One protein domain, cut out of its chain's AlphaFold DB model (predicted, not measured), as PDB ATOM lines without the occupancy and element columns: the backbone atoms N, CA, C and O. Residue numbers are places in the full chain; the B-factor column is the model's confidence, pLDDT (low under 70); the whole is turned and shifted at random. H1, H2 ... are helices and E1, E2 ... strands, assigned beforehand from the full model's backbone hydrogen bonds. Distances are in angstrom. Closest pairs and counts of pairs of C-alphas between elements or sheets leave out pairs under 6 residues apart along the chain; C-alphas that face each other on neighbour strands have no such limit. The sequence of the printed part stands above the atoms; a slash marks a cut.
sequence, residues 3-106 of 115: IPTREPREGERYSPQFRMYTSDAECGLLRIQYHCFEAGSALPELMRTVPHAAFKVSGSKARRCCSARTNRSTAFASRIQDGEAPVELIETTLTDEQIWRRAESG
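This is residues 3 to 106 of the 115 residues of an uncharacterized protein of Candidatus Paraburkholderia kirkii (UniProt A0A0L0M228). Two four-stranded sheets stand broadly face to face across a gap, one toward each end of the longest axis: E1 E4 E3 E2 and E5 E8 E7 E6. H1 sits between them at one side of the gap, H3 spans the gap at the opposite side, and H2 covers the face of the second sheet that is turned away from H1. The facing is loose, as no C-alpha of one sheet comes within 8 A of the other. The printed part has 104 residues with three named helices and eight named strands, in the order E1 E2 E3 E4 H1 E5 H2 E6 E7 E8 H3; the class is mixed, helices and strands, and both sheets are mixed. The whole is compact, with a radius of gyration of the C-alphas of 13.5 A, and spans 37 by 32 by 25 A.

Start at the first sheet, which runs E1, residues 3 to 5, then E4, residues 33 to 37, then E3, residues 20 to 24, then E2, residues 13 to 15. E1 and E4 are parallel, with N 3 and O 33 2.8 A apart. The hairpins E2 and E3, and E3 and E4, make a meander, each strand the antiparallel neighbour of the one before; look for N 13 and O 22 at 2.9 A and N 21 and O 36 at 2.9 A, within hydrogen-bond range. From edge to edge the strands' lines turn by 96 degrees. Next comes H1, residues 45 to 49, on this sheet at a height of 8.7 A and only just over E4, with 3 of its C-alphas; the closest C-alphas of H1 and E1 are those of Arg 48 and Pro 4, 5.7 A apart. The second sheet runs E5, residues 53 to 56, E8, residues 85 to 92, E7, residues 75 to 82, and E6, residues 68 to 72. E5 and E8 are parallel, with N 55 and O 88 at 2.9 A. E6, E7 and E8 form a second meander of two hairpins, with N 72 and O 75 at 2.8 A and N 78 and O 89 at 2.9 A. H1 is on this sheet too, over E8 at a height of 9.6 A. H2, residues 59 to 65, is on the opposite face at a height of 8.2 A, over E7 and only just over E8, and stands at 36 degrees to E7 on the local plane, slantwise to the strands; the closest C-alphas of H2 and E8 are those of Ala 62 and Leu 89, 5.6 A apart. E5, H2 and E6 form a split strand-helix-strand unit, two strands running the same way with E8 and E7 between them, and its crossover is right-handed. H3, residues 96 to 104, is not on either sheet, only just so for the first; its C-alpha closest to E3 is Ala 103, 6.4 A from that of Asp 24. In H1 and H3 every O i to N i+4 pair is within hydrogen-bond range; in H2 1 of 3 is, beside 1 of 4 O i to N i+3 pairs.

Find C-alpha 3 at (-26.689, -25.428, 11.236), where E1 begins its 6.4 A. E2 measures 6.8 A, E3 13.2 A, E4 12.7 A and H1 6.2 A. E5 measures 10.2 A, H2 10.3 A and E6 13.6 A. E7 measures 21.4 A, and E8 runs 22.2 A from C-alpha 85 at (-34.061, -19.534, 3.461). H3, 12.4 A long, ends at C-alpha 104, (-30.306, -30.902, 27.297).

The C-alphas farthest apart are those of Glu 10 and Ser 60, 37.1 A. The printed part has no cut and no long link. The mean pLDDT of the printed part is 80.0; look for values under 70 at residues 27 to 28, 59 to 76 and 101 to 106.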
ATOM      1  N   ILE A   3     -27.900 -25.949  11.879       94.81
ATOM      2  CA  ILE A   3     -26.689 -25.428  11.236       94.81
ATOM      3  C   ILE A   3     -25.903 -26.622  10.675       94.81
ATOM      4  O   ILE A   3     -25.377 -27.420  11.455       94.81
ATOM      5  N   PRO A   4     -25.812 -26.781   9.344       96.12
ATOM      6  CA  PRO A   4     -24.946 -27.791   8.747       96.12
ATOM      7  C   PRO A   4     -23.475 -27.578   9.129       96.12
ATOM      8  O   PRO A   4     -22.980 -26.453   9.102       96.12
ATOM      9  N   THR A   5     -22.774 -28.658   9.466       95.94
ATOM     10  CA  THR A   5     -21.350 -28.659   9.834       95.94
ATOM     11  C   THR A   5     -20.587 -29.754   9.081       95.94
ATOM     12  O   THR A   5     -21.176 -30.700   8.559       95.94
ATOM     13  N   ARG A   6     -19.258 -29.612   9.020       94.75
ATOM     14  CA  ARG A   6     -18.305 -30.683   8.663       94.75
ATOM     15  C   ARG A   6     -17.397 -31.077   9.832       94.75
ATOM     16  O   ARG A   6     -16.683 -32.067   9.739       94.75
ATOM     17  N   GLU A   7     -17.404 -30.289  10.902       93.62
ATOM     18  CA  GLU A   7     -16.706 -30.578  12.149       93.62
ATOM     19  C   GLU A   7     -17.558 -31.558  12.969       93.62
ATOM     20  O   GLU A   7     -18.698 -31.193  13.284       93.62
ATOM     21  N   PRO A   8     -17.046 -32.754  13.316       90.81
ATOM     22  CA  PRO A   8     -17.690 -33.633  14.285       90.81
ATOM     23  C   PRO A   8     -17.531 -33.065  15.700       90.81
ATOM     24  O   PRO A   8     -16.510 -32.456  16.031       90.81
ATOM     25  N   ARG A   9     -18.545 -33.269  16.541       90.25
ATOM     26  CA  ARG A   9     -18.638 -32.712  17.900       90.25
ATOM     27  C   ARG A   9     -18.862 -33.807  18.941       90.25
ATOM     28  O   ARG A   9     -19.428 -34.861  18.658       90.25
ATOM     29  N   GLU A  10     -18.403 -33.562  20.165       85.75
ATOM     30  CA  GLU A  10     -18.619 -34.490  21.277       85.75
ATOM     31  C   GLU A  10     -20.119 -34.605  21.610       85.75
ATOM     32  O   GLU A  10     -20.887 -33.658  21.436       85.75
ATOM     33  N   GLY A  11     -20.561 -35.794  22.031       83.69
ATOM     34  CA  GLY A  11     -21.977 -36.069  22.303       83.69
ATOM     35  C   GLY A  11     -22.883 -36.127  21.061       83.69
ATOM     36  O   GLY A  11     -24.108 -36.146  21.210       83.69
ATOM     37  N   GLU A  12     -22.320 -36.157  19.846       89.44
ATOM     38  CA  GLU A  12     -23.089 -36.287  18.604       89.44
ATOM     39  C   GLU A  12     -23.917 -37.575  18.531       89.44
ATOM     40  O   GLU A  12     -23.475 -38.674  18.869       89.44
ATOM     41  N   ARG A  13     -25.143 -37.437  18.021       89.94
ATOM     42  CA  ARG A  13     -26.137 -38.513  17.960       89.94
ATOM     43  C   ARG A  13     -26.482 -38.835  16.519       89.94
ATOM     44  O   ARG A  13     -26.951 -37.966  15.785       89.94
ATOM     45  N   TYR A  14     -26.271 -40.084  16.126       89.25
ATOM     46  CA  TYR A  14     -26.505 -40.529  14.758       89.25
ATOM     47  C   TYR A  14     -27.979 -40.853  14.478       89.25
ATOM     48  O   TYR A  14     -28.659 -41.504  15.272       89.25
ATOM     49  N   SER A  15     -28.459 -40.448  13.303       85.06
ATOM     50  CA  SER A  15     -29.753 -40.828  12.741       85.06
ATOM     51  C   SER A  15     -29.543 -41.603  11.432       85.06
ATOM     52  O   SER A  15     -29.348 -40.973  10.386       85.06
ATOM     53  N   PRO A  16     -29.623 -42.952  11.441       86.31
ATOM     54  CA  PRO A  16     -29.435 -43.771  10.237       86.31
ATOM     55  C   PRO A  16     -30.402 -43.414   9.103       86.31
ATOM     56  O   PRO A  16     -30.009 -43.365   7.940       86.31
ATOM     57  N   GLN A  17     -31.651 -43.074   9.448       82.50
ATOM     58  CA  GLN A  17     -32.696 -42.646   8.507       82.50
ATOM     59  C   GLN A  17     -32.283 -41.420   7.671       82.50
ATOM     60  O   GLN A  17     -32.753 -41.253   6.546       82.50
ATOM     61  N   PHE A  18     -31.406 -40.568   8.210       87.62
ATOM     62  CA  PHE A  18     -30.956 -39.337   7.560       87.62
ATOM     63  C   PHE A  18     -29.461 -39.291   7.272       87.62
ATOM     64  O   PHE A  18     -29.025 -38.313   6.665       87.62
ATOM     65  N   ARG A  19     -28.695 -40.324   7.652       92.31
ATOM     66  CA  ARG A  19     -27.226 -40.356   7.567       92.31
ATOM     67  C   ARG A  19     -26.612 -39.055   8.082       92.31
ATOM     68  O   ARG A  19     -25.954 -38.306   7.360       92.31
ATOM     69  N   MET A  20     -27.002 -38.726   9.308       92.50
ATOM     70  CA  MET A  20     -26.790 -37.420   9.917       92.50
ATOM     71  C   MET A  20     -26.441 -37.599  11.389       92.50
ATOM     72  O   MET A  20     -27.214 -38.207  12.133       92.50
ATOM     73  N   TYR A  21     -25.323 -37.024  11.810       93.50
ATOM     74  CA  TYR A  21     -24.999 -36.809  13.215       93.50
ATOM     75  C   TYR A  21     -25.575 -35.472  13.680       93.50
ATOM     76  O   TYR A  21     -25.749 -34.542  12.888       93.50
ATOM     77  N   THR A  22     -25.938 -35.363  14.956       92.56
ATOM     78  CA  THR A  22     -26.460 -34.117  15.527       92.56
ATOM     79  C   THR A  22     -25.977 -33.893  16.949       92.56
ATOM     80  O   THR A  22     -26.181 -34.753  17.806       92.56
ATOM     81  N   SER A  23     -25.398 -32.718  17.193       91.00
ATOM     82  CA  SER A  23     -25.156 -32.167  18.529       91.00
ATOM     83  C   SER A  23     -26.064 -30.957  18.753       91.00
ATOM     84  O   SER A  23     -26.534 -30.325  17.804       91.00
ATOM     85  N   ASP A  24     -26.295 -30.609  20.011       87.88
ATOM     86  CA  ASP A  24     -26.907 -29.335  20.386       87.88
ATOM     87  C   ASP A  24     -25.800 -28.311  20.683       87.88
ATOM     88  O   ASP A  24     -24.638 -28.680  20.877       87.88
ATOM     89  N   ALA A  25     -26.137 -27.024  20.674       86.38
ATOM     90  CA  ALA A  25     -25.244 -25.964  21.133       86.38
ATOM     91  C   ALA A  25     -25.517 -25.612  22.599       86.38
ATOM     92  O   ALA A  25     -26.674 -25.514  23.014       86.38
ATOM     93  N   GLU A  26     -24.463 -25.301  23.352       79.62
ATOM     94  CA  GLU A  26     -24.556 -24.726  24.699       79.62
ATOM     95  C   GLU A  26     -25.005 -23.252  24.630       79.62
ATOM     96  O   GLU A  26     -24.223 -22.318  24.800       79.62
ATOM     97  N   CYS A  27     -26.284 -23.018  24.314       68.25
ATOM     98  CA  CYS A  27     -26.860 -21.677  24.213       68.25
ATOM     99  C   CYS A  27     -28.311 -21.622  24.711       68.25
ATOM    100  O   CYS A  27     -29.209 -22.239  24.138       68.25
ATOM    101  N   GLY A  28     -28.565 -20.807  25.741       65.81
ATOM    102  CA  GLY A  28     -29.915 -20.600  26.283       65.81
ATOM    103  C   GLY A  28     -30.819 -19.678  25.450       65.81
ATOM    104  O   GLY A  28     -32.037 -19.739  25.591       65.81
ATOM    105  N   LEU A  29     -30.251 -18.830  24.579       81.50
ATOM    106  CA  LEU A  29     -31.016 -17.850  23.787       81.50
ATOM    107  C   LEU A  29     -31.703 -18.482  22.570       81.50
ATOM    108  O   LEU A  29     -32.841 -18.144  22.247       81.50
ATOM    109  N   LEU A  30     -31.016 -19.402  21.892       78.50
ATOM    110  CA  LEU A  30     -31.509 -20.108  20.715       78.50
ATOM    111  C   LEU A  30     -31.081 -21.572  20.798       78.50
ATOM    112  O   LEU A  30     -29.890 -21.869  20.811       78.50
ATOM    113  N   ARG A  31     -32.052 -22.492  20.747       83.62
ATOM    114  CA  ARG A  31     -31.783 -23.920  20.523       83.62
ATOM    115  C   ARG A  31     -31.263 -24.122  19.097       83.62
ATOM    116  O   ARG A  31     -32.028 -24.237  18.129       83.62
ATOM    117  N   ILE A  32     -29.942 -24.070  18.986       89.12
ATOM    118  CA  ILE A  32     -29.149 -24.395  17.806       89.12
ATOM    119  C   ILE A  32     -28.797 -25.883  17.871       89.12
ATOM    120  O   ILE A  32     -28.398 -26.383  18.922       89.12
ATOM    121  N   GLN A  33     -28.943 -26.572  16.745       91.00
ATOM    122  CA  GLN A  33     -28.452 -27.929  16.542       91.00
ATOM    123  C   GLN A  33     -27.451 -27.911  15.390       91.00
ATOM    124  O   GLN A  33     -27.723 -27.317  14.343       91.00
ATOM    125  N   TYR A  34     -26.299 -28.544  15.583       93.56
ATOM    126  CA  TYR A  34     -25.319 -28.762  14.526       93.56
ATOM    127  C   TYR A  34     -25.619 -30.092  13.842       93.56
ATOM    128  O   TYR A  34     -25.905 -31.078  14.520       93.56
ATOM    129  N   HIS A  35     -25.569 -30.128  12.511       94.75
ATOM    130  CA  HIS A  35     -25.892 -31.319  11.726       94.75
ATOM    131  C   HIS A  35     -24.742 -31.674  10.776       94.75
ATOM    132  O   HIS A  35     -24.496 -30.956   9.806       94.75
ATOM    133  N   CYS A  36     -24.039 -32.776  11.045       95.81
ATOM    134  CA  CYS A  36     -23.020 -33.316  10.141       95.81
ATOM    135  C   CYS A  36     -23.666 -34.382   9.245       95.81
ATOM    136  O   CYS A  36     -24.299 -35.308   9.753       95.81
ATOM    137  N   PHE A  37     -23.553 -34.242   7.920       95.19
ATOM    138  CA  PHE A  37     -24.255 -35.084   6.940       95.19
ATOM    139  C   PHE A  37     -23.295 -35.957   6.133       95.19
ATOM    140  O   PHE A  37     -22.346 -35.455   5.532       95.19
ATOM    141  N   GLU A  38     -23.594 -37.251   6.034       94.88
ATOM    142  CA  GLU A  38     -22.816 -38.191   5.226       94.88
ATOM    143  C   GLU A  38     -23.301 -38.260   3.765       94.88
ATOM    144  O   GLU A  38     -24.377 -37.776   3.384       94.88
ATOM    145  N   ALA A  39     -22.513 -38.940   2.928       92.81
ATOM    146  CA  ALA A  39     -22.864 -39.217   1.542       92.81
ATOM    147  C   ALA A  39     -24.162 -40.049   1.428       92.81
ATOM    148  O   ALA A  39     -24.352 -41.075   2.088       92.81
ATOM    149  N   GLY A  40     -25.067 -39.613   0.549       89.88
ATOM    150  CA  GLY A  40     -26.370 -40.255   0.358       89.88
ATOM    151  C   GLY A  40     -27.386 -39.993   1.477       89.88
ATOM    152  O   GLY A  40     -28.358 -40.734   1.586       89.88
ATOM    153  N   SER A  41     -27.185 -38.962   2.309       90.50
ATOM    154  CA  SER A  41     -28.238 -38.439   3.189       90.50
ATOM    155  C   SER A  41     -29.504 -38.091   2.394       90.50
ATOM    156  O   SER A  41     -29.447 -37.373   1.396       90.50
ATOM    157  N   ALA A  42     -30.659 -38.572   2.862       85.81
ATOM    158  CA  ALA A  42     -31.956 -38.431   2.190       85.81
ATOM    159  C   ALA A  42     -32.583 -37.019   2.278       85.81
ATOM    160  O   ALA A  42     -33.745 -36.834   1.912       85.81
ATOM    161  N   LEU A  43     -31.859 -36.022   2.800       86.69
ATOM    162  CA  LEU A  43     -32.356 -34.651   2.945       86.69
ATOM    163  C   LEU A  43     -32.040 -33.779   1.714       86.69
ATOM    164  O   LEU A  43     -30.967 -33.931   1.118       86.69
ATOM    165  N   PRO A  44     -32.935 -32.835   1.346       87.44
ATOM    166  CA  PRO A  44     -32.684 -31.867   0.280       87.44
ATOM    167  C   PRO A  44     -31.372 -31.114   0.492       87.44
ATOM    168  O   PRO A  44     -31.016 -30.803   1.627       87.44
ATOM    169  N   GLU A  45     -30.667 -30.792  -0.590       89.00
ATOM    170  CA  GLU A  45     -29.320 -30.216  -0.514       89.00
ATOM    171  C   GLU A  45     -29.255 -28.930   0.315       89.00
ATOM    172  O   GLU A  45     -28.407 -28.844   1.196       89.00
ATOM    173  N   LEU A  46     -30.213 -28.009   0.148       89.31
ATOM    174  CA  LEU A  46     -30.312 -26.780   0.951       89.31
ATOM    175  C   LEU A  46     -30.341 -27.043   2.468       89.31
ATOM    176  O   LEU A  46     -29.743 -26.293   3.229       89.31
ATOM    177  N   MET A  47     -30.965 -28.135   2.925       88.88
ATOM    178  CA  MET A  47     -30.985 -28.512   4.350       88.88
ATOM    179  C   MET A  47     -29.629 -29.026   4.852       88.88
ATOM    180  O   MET A  47     -29.393 -29.053   6.059       88.88
ATOM    181  N   ARG A  48     -28.766 -29.469   3.929       92.94
ATOM    182  CA  ARG A  48     -27.427 -30.022   4.177       92.94
ATOM    183  C   ARG A  48     -26.302 -29.011   3.938       92.94
ATOM    184  O   ARG A  48     -25.153 -29.323   4.239       92.94
ATOM    185  N   THR A  49     -26.611 -27.830   3.401       93.38
ATOM    186  CA  THR A  49     -25.626 -26.790   3.048       93.38
ATOM    187  C   THR A  49     -25.938 -25.407   3.620       93.38
ATOM    188  O   THR A  49     -25.009 -24.623   3.794       93.38
ATOM    189  N   VAL A  50     -27.197 -25.104   3.964       94.31
ATOM    190  CA  VAL A  50     -27.631 -23.787   4.462       94.31
ATOM    191  C   VAL A  50     -28.241 -23.902   5.874       94.31
ATOM    192  O   VAL A  50     -29.045 -24.806   6.135       94.31
ATOM    193  N   PRO A  51     -27.894 -22.999   6.816       94.94
ATOM    194  CA  PRO A  51     -28.578 -22.890   8.103       94.94
ATOM    195  C   PRO A  51     -30.077 -22.609   7.941       94.94
ATOM    196  O   PRO A  51     -30.477 -21.807   7.100       94.94
ATOM    197  N   HIS A  52     -30.910 -23.243   8.764       92.69
ATOM    198  CA  HIS A  52     -32.365 -23.190   8.624       92.69
ATOM    199  C   HIS A  52     -33.093 -22.886   9.934       92.69
ATOM    200  O   HIS A  52     -32.780 -23.407  11.017       92.69
ATOM    201  N   ALA A  53     -34.135 -22.063   9.823       91.56
ATOM    202  CA  ALA A  53     -35.090 -21.865  10.901       91.56
ATOM    203  C   ALA A  53     -35.936 -23.135  11.085       91.56
ATOM    204  O   ALA A  53     -36.298 -23.806  10.121       91.56
ATOM    205  N   ALA A  54     -36.253 -23.463  12.337       89.31
ATOM    206  CA  ALA A  54     -37.102 -24.597  12.683       89.31
ATOM    207  C   ALA A  54     -38.208 -24.105  13.619       89.31
ATOM    208  O   ALA A  54     -37.914 -23.637  14.720       89.31
ATOM    209  N   PHE A  55     -39.460 -24.185  13.174       88.12
ATOM    210  CA  PHE A  55     -40.624 -23.676  13.899       88.12
ATOM    211  C   PHE A  55     -41.558 -24.814  14.290       88.12
ATOM    212  O   PHE A  55     -41.987 -25.602  13.443       88.12
ATOM    213  N   LYS A  56     -41.945 -24.858  15.565       86.56
ATOM    214  CA  LYS A  56     -43.064 -25.690  16.011       86.56
ATOM    215  C   LYS A  56     -44.379 -25.062  15.539       86.56
ATOM    216  O   LYS A  56     -44.604 -23.872  15.753       86.56
ATOM    217  N   VAL A  57     -45.250 -25.845  14.905       85.56
ATOM    218  CA  VAL A  57     -46.532 -25.369  14.352       85.56
ATOM    219  C   VAL A  57     -47.678 -26.344  14.617       85.56
ATOM    220  O   VAL A  57     -47.469 -27.540  14.810       85.56
ATOM    221  N   SER A  58     -48.913 -25.841  14.572       79.25
ATOM    222  CA  SER A  58     -50.118 -26.671  14.499       79.25
ATOM    223  C   SER A  58     -50.340 -27.206  13.075       79.25
ATOM    224  O   SER A  58     -50.015 -26.546  12.081       79.25
ATOM    225  N   GLY A  59     -50.902 -28.416  12.962       67.88
ATOM    226  CA  GLY A  59     -50.864 -29.217  11.730       67.88
ATOM    227  C   GLY A  59     -51.502 -28.628  10.479       67.88
ATOM    228  O   GLY A  59     -51.125 -28.997   9.367       67.88
ATOM    229  N   SER A  60     -52.421 -27.669  10.614       62.72
ATOM    230  CA  SER A  60     -52.999 -26.968   9.460       62.72
ATOM    231  C   SER A  60     -51.963 -26.152   8.676       62.72
ATOM    232  O   SER A  60     -52.124 -25.992   7.464       62.72
ATOM    233  N   LYS A  61     -50.887 -25.684   9.332       64.88
ATOM    234  CA  LYS A  61     -49.758 -25.000   8.682       64.88
ATOM    235  C   LYS A  61     -48.762 -25.993   8.082       64.88
ATOM    236  O   LYS A  61     -48.495 -25.913   6.888       64.88
ATOM    237  N   ALA A  62     -48.274 -26.966   8.859       61.09
ATOM    238  CA  ALA A  62     -47.300 -27.954   8.373       61.09
ATOM    239  C   ALA A  62     -47.798 -28.699   7.120       61.09
ATOM    240  O   ALA A  62     -47.086 -28.792   6.117       61.09
ATOM    241  N   ARG A  63     -49.051 -29.176   7.144       58.41
ATOM    242  CA  ARG A  63     -49.645 -29.978   6.061       58.41
ATOM    243  C   ARG A  63     -49.927 -29.207   4.772       58.41
ATOM    244  O   ARG A  63     -50.033 -29.848   3.732       58.41
ATOM    245  N   ARG A  64     -50.090 -27.879   4.824       58.47
ATOM    246  CA  ARG A  64     -50.420 -27.064   3.640       58.47
ATOM    247  C   ARG A  64     -49.187 -26.720   2.799       58.47
ATOM    248  O   ARG A  64     -49.335 -26.488   1.607       58.47
ATOM    249  N   CYS A  65     -48.002 -26.694   3.409       57.94
ATOM    250  CA  CYS A  65     -46.820 -26.101   2.783       57.94
ATOM    251  C   CYS A  65     -45.750 -27.111   2.319       57.94
ATOM    252  O   CYS A  65     -44.849 -26.713   1.593       57.94
ATOM    253  N   CYS A  66     -45.794 -28.391   2.718       57.72
ATOM    254  CA  CYS A  66     -44.689 -29.331   2.455       57.72
ATOM    255  C   CYS A  66     -44.435 -29.605   0.958       57.72
ATOM    256  O   CYS A  66     -45.276 -30.216   0.301       57.72
ATOM    257  N   SER A  67     -43.213 -29.326   0.484       56.41
ATOM    258  CA  SER A  67     -42.648 -29.972  -0.716       56.41
ATOM    259  C   SER A  67     -42.039 -31.341  -0.380       56.41
ATOM    260  O   SER A  67     -42.201 -32.300  -1.130       56.41
ATOM    261  N   ALA A  68     -41.409 -31.460   0.795       59.94
ATOM    262  CA  ALA A  68     -40.901 -32.710   1.357       59.94
ATOM    263  C   ALA A  68     -41.393 -32.909   2.801       59.94
ATOM    264  O   ALA A  68     -41.556 -31.946   3.559       59.94
ATOM    265  N   ARG A  69     -41.615 -34.171   3.193       60.50
ATOM    266  CA  ARG A  69     -42.142 -34.562   4.512       60.50
ATOM    267  C   ARG A  69     -41.377 -35.756   5.073       60.50
ATOM    268  O   ARG A  69     -41.138 -36.722   4.359       60.50
ATOM    269  N   THR A  70     -41.050 -35.713   6.360       61.00
ATOM    270  CA  THR A  70     -40.399 -36.816   7.085       61.00
ATOM    271  C   THR A  70     -41.108 -37.071   8.407       61.00
ATOM    272  O   THR A  70     -41.343 -36.130   9.169       61.00
ATOM    273  N   ASN A  71     -41.426 -38.336   8.682       55.75
ATOM    274  CA  ASN A  71     -42.045 -38.758   9.935       55.75
ATOM    275  C   ASN A  71     -40.972 -39.059  11.001       55.75
ATOM    276  O   ASN A  71     -39.946 -39.665  10.690       55.75
ATOM    277  N   ARG A  72     -41.222 -38.640  12.242       59.50
ATOM    278  CA  ARG A  72     -40.460 -38.925  13.471       59.50
ATOM    279  C   ARG A  72     -41.411 -39.607  14.457       59.50
ATOM    280  O   ARG A  72     -42.616 -39.390  14.395       59.50
ATOM    281  N   SER A  73     -40.894 -40.367  15.422       53.41
ATOM    282  CA  SER A  73     -41.724 -41.178  16.340       53.41
ATOM    283  C   SER A  73     -42.770 -40.383  17.142       53.41
ATOM    284  O   SER A  73     -43.739 -40.956  17.630       53.41
ATOM    285  N   THR A  74     -42.566 -39.069  17.284       54.94
ATOM    286  CA  THR A  74     -43.445 -38.129  18.000       54.94
ATOM    287  C   THR A  74     -43.654 -36.799  17.251       54.94
ATOM    288  O   THR A  74     -44.120 -35.826  17.849       54.94
ATOM    289  N   ALA A  75     -43.309 -36.709  15.956       60.72
ATOM    290  CA  ALA A  75     -43.409 -35.458  15.192       60.72
ATOM    291  C   ALA A  75     -43.496 -35.651  13.664       60.72
ATOM    292  O   ALA A  75     -42.904 -36.571  13.108       60.72
ATOM    293  N   PHE A  76     -44.121 -34.709  12.959       63.94
ATOM    294  CA  PHE A  76     -44.014 -34.571  11.504       63.94
ATOM    295  C   PHE A  76     -43.184 -33.334  11.165       63.94
ATOM    296  O   PHE A  76     -43.543 -32.225  11.553       63.94
ATOM    297  N   ALA A  77     -42.102 -33.507  10.404       70.50
ATOM    298  CA  ALA A  77     -41.335 -32.394   9.853       70.50
ATOM    299  C   ALA A  77     -41.679 -32.201   8.369       70.50
ATOM    300  O   ALA A  77     -41.607 -33.139   7.570       70.50
ATOM    301  N   SER A  78     -42.061 -30.976   8.020       72.12
ATOM    302  CA  SER A  78     -42.364 -30.507   6.665       72.12
ATOM    303  C   SER A  78     -41.379 -29.404   6.302       72.12
ATOM    304  O   SER A  78     -41.097 -28.557   7.144       72.12
ATOM    305  N   ARG A  79     -40.839 -29.401   5.083       75.75
ATOM    306  CA  ARG A  79     -39.791 -28.441   4.691       75.75
ATOM    307  C   ARG A  79     -40.236 -27.586   3.516       75.75
ATOM    308  O   ARG A  79     -40.928 -28.087   2.626       75.75
ATOM    309  N   ILE A  80     -39.850 -26.314   3.562       79.25
ATOM    310  CA  ILE A  80     -40.118 -25.292   2.546       79.25
ATOM    311  C   ILE A  80     -38.888 -24.418   2.323       79.25
ATOM    312  O   ILE A  80     -37.949 -24.432   3.120       79.25
ATOM    313  N   GLN A  81     -38.942 -23.637   1.253       77.81
ATOM    314  CA  GLN A  81     -38.085 -22.485   1.028       77.81
ATOM    315  C   GLN A  81     -38.952 -21.228   1.183       77.81
ATOM    316  O   GLN A  81     -40.030 -21.157   0.591       77.81
ATOM    317  N   ASP A  82     -38.501 -20.276   1.996       78.50
ATOM    318  CA  ASP A  82     -39.140 -18.976   2.220       78.50
ATOM    319  C   ASP A  82     -38.130 -17.883   1.835       78.50
ATOM    320  O   ASP A  82     -37.074 -17.741   2.458       78.50
ATOM    321  N   GLY A  83     -38.375 -17.204   0.711       84.38
ATOM    322  CA  GLY A  83     -37.334 -16.456  -0.002       84.38
ATOM    323  C   GLY A  83     -36.199 -17.381  -0.462       84.38
ATOM    324  O   GLY A  83     -36.406 -18.266  -1.291       84.38
ATOM    325  N   GLU A  84     -35.001 -17.198   0.090       80.81
ATOM    326  CA  GLU A  84     -33.843 -18.091  -0.104       80.81
ATOM    327  C   GLU A  84     -33.589 -19.009   1.107       80.81
ATOM    328  O   GLU A  84     -32.764 -19.921   1.039       80.81
ATOM    329  N   ALA A  85     -34.299 -18.806   2.222       84.75
ATOM    330  CA  ALA A  85     -34.061 -19.534   3.461       84.75
ATOM    331  C   ALA A  85     -34.784 -20.896   3.466       84.75
ATOM    332  O   ALA A  85     -36.004 -20.944   3.278       84.75
ATOM    333  N   PRO A  86     -34.089 -22.014   3.750       90.19
ATOM    334  CA  PRO A  86     -34.761 -23.253   4.103       90.19
ATOM    335  C   PRO A  86     -35.427 -23.120   5.480       90.19
ATOM    336  O   PRO A  86     -34.837 -22.607   6.436       90.19
ATOM    337  N   VAL A  87     -36.660 -23.612   5.594       89.25
ATOM    338  CA  VAL A  87     -37.448 -23.587   6.834       89.25
ATOM    339  C   VAL A  87     -38.042 -24.968   7.107       89.25
ATOM    340  O   VAL A  87     -38.724 -25.555   6.261       89.25
ATOM    341  N   GLU A  88     -37.817 -25.481   8.318       88.00
ATOM    342  CA  GLU A  88     -38.449 -26.700   8.825       88.00
ATOM    343  C   GLU A  88     -39.658 -26.355   9.713       88.00
ATOM    344  O   GLU A  88     -39.555 -25.632  10.703       88.00
ATOM    345  N   LEU A  89     -40.822 -26.901   9.365       87.88
ATOM    346  CA  LEU A  89     -42.064 -26.798  10.125       87.88
ATOM    347  C   LEU A  89     -42.325 -28.131  10.831       87.88
ATOM    348  O   LEU A  89     -42.569 -29.148  10.176       87.88
ATOM    349  N   ILE A  90     -42.278 -28.121  12.163       84.94
ATOM    350  CA  ILE A  90     -42.409 -29.309  13.013       84.94
ATOM    351  C   ILE A  90     -43.781 -29.303  13.693       84.94
ATOM    352  O   ILE A  90     -44.060 -28.480  14.563       84.94
ATOM    353  N   GLU A  91     -44.631 -30.258  13.337       85.19
ATOM    354  CA  GLU A  91     -45.837 -30.592  14.096       85.19
ATOM    355  C   GLU A  91     -45.491 -31.673  15.130       85.19
ATOM    356  O   GLU A  91     -44.941 -32.715  14.780       85.19
ATOM    357  N   THR A  92     -45.787 -31.440  16.410       81.88
ATOM    358  CA  THR A  92     -45.544 -32.410  17.492       81.88
ATOM    359  C   THR A  92     -46.469 -32.158  18.681       81.88
ATOM    360  O   THR A  92     -46.838 -31.016  18.958       81.88
ATOM    361  N   THR A  93     -46.818 -33.225  19.401       81.94
ATOM    362  CA  THR A  93     -47.574 -33.175  20.663       81.94
ATOM    363  C   THR A  93     -46.707 -32.824  21.877       81.94
ATOM    364  O   THR A  93     -47.250 -32.542  22.942       81.94
ATOM    365  N   LEU A  94     -45.376 -32.820  21.737       80.94
ATOM    366  CA  LEU A  94     -44.438 -32.501  22.818       80.94
ATOM    367  C   LEU A  94     -44.551 -31.030  23.244       80.94
ATOM    368  O   LEU A  94     -44.631 -30.138  22.395       80.94
ATOM    369  N   THR A  95     -44.492 -30.750  24.548       83.12
ATOM    370  CA  THR A  95     -44.389 -29.372  25.058       83.12
ATOM    371  C   THR A  95     -43.016 -28.766  24.748       83.12
ATOM    372  O   THR A  95     -42.035 -29.474  24.527       83.12
ATOM    373  N   ASP A  96     -42.919 -27.438  24.744       79.44
ATOM    374  CA  ASP A  96     -41.668 -26.724  24.449       79.44
ATOM    375  C   ASP A  96     -40.575 -27.006  25.497       79.44
ATOM    376  O   ASP A  96     -39.382 -26.971  25.189       79.44
ATOM    377  N   GLU A  97     -40.990 -27.351  26.717       77.44
ATOM    378  CA  GLU A  97     -40.130 -27.837  27.795       77.44
ATOM    379  C   GLU A  97     -39.680 -29.291  27.563       77.44
ATOM    380  O   GLU A  97     -38.506 -29.608  27.733       77.44
ATOM    381  N   GLN A  98     -40.572 -30.180  27.108       77.12
ATOM    382  CA  GLN A  98     -40.202 -31.550  26.725       77.12
ATOM    383  C   GLN A  98     -39.224 -31.573  25.542       77.12
ATOM    384  O   GLN A  98     -38.399 -32.480  25.451       77.12
ATOM    385  N   ILE A  99     -39.289 -30.580  24.649       75.00
ATOM    386  CA  ILE A  99     -38.318 -30.398  23.563       75.00
ATOM    387  C   ILE A  99     -36.974 -29.884  24.116       75.00
ATOM    388  O   ILE A  99     -35.939 -30.393  23.696       75.00
ATOM    389  N   TRP A 100     -36.970 -28.960  25.090       70.00
ATOM    390  CA  TRP A 100     -35.747 -28.510  25.786       70.00
ATOM    391  C   TRP A 100     -35.051 -29.648  26.533       70.00
ATOM    392  O   TRP A 100     -33.921 -29.988  26.195       70.00
ATOM    393  N   ARG A 101     -35.747 -30.320  27.461       65.44
ATOM    394  CA  ARG A 101     -35.166 -31.408  28.269       65.44
ATOM    395  C   ARG A 101     -34.633 -32.559  27.404       65.44
ATOM    396  O   ARG A 101     -33.717 -33.268  27.816       65.44
ATOM    397  N   ARG A 102     -35.187 -32.764  26.200       63.72
ATOM    398  CA  ARG A 102     -34.678 -33.740  25.219       63.72
ATOM    399  C   ARG A 102     -33.444 -33.270  24.450       63.72
ATOM    400  O   ARG A 102     -32.716 -34.136  24.000       63.72
ATOM    401  N   ALA A 103     -33.194 -31.973  24.304       57.50
ATOM    402  CA  ALA A 103     -31.905 -31.468  23.824       57.50
ATOM    403  C   ALA A 103     -30.850 -31.525  24.947       57.50
ATOM    404  O   ALA A 103     -29.773 -32.077  24.762       57.50
ATOM    405  N   GLU A 104     -31.206 -31.046  26.141       52.94
ATOM    406  CA  GLU A 104     -30.306 -30.902  27.297       52.94
ATOM    407  C   GLU A 104     -29.786 -32.237  27.860       52.94
ATOM    408  O   GLU A 104     -28.643 -32.318  28.296       52.94
ATOM    409  N   SER A 105     -30.611 -33.293  27.892       50.84
ATOM    410  CA  SER A 105     -30.282 -34.512  28.657       50.84
ATOM    411  C   SER A 105     -29.450 -35.568  27.923       50.84
ATOM    412  O   SER A 105     -28.993 -36.509  28.573       50.84
ATOM    413  N   GLY A 106     -29.305 -35.485  26.592       48.34
ATOM    414  CA  GLY A 106     -28.643 -36.489  25.736       48.34
ATOM    415  C   GLY A 106     -29.354 -37.856  25.645       48.34
ATOM    416  O   GLY A 106     -29.633 -38.353  24.554       48.34
TER     417      GLY A 106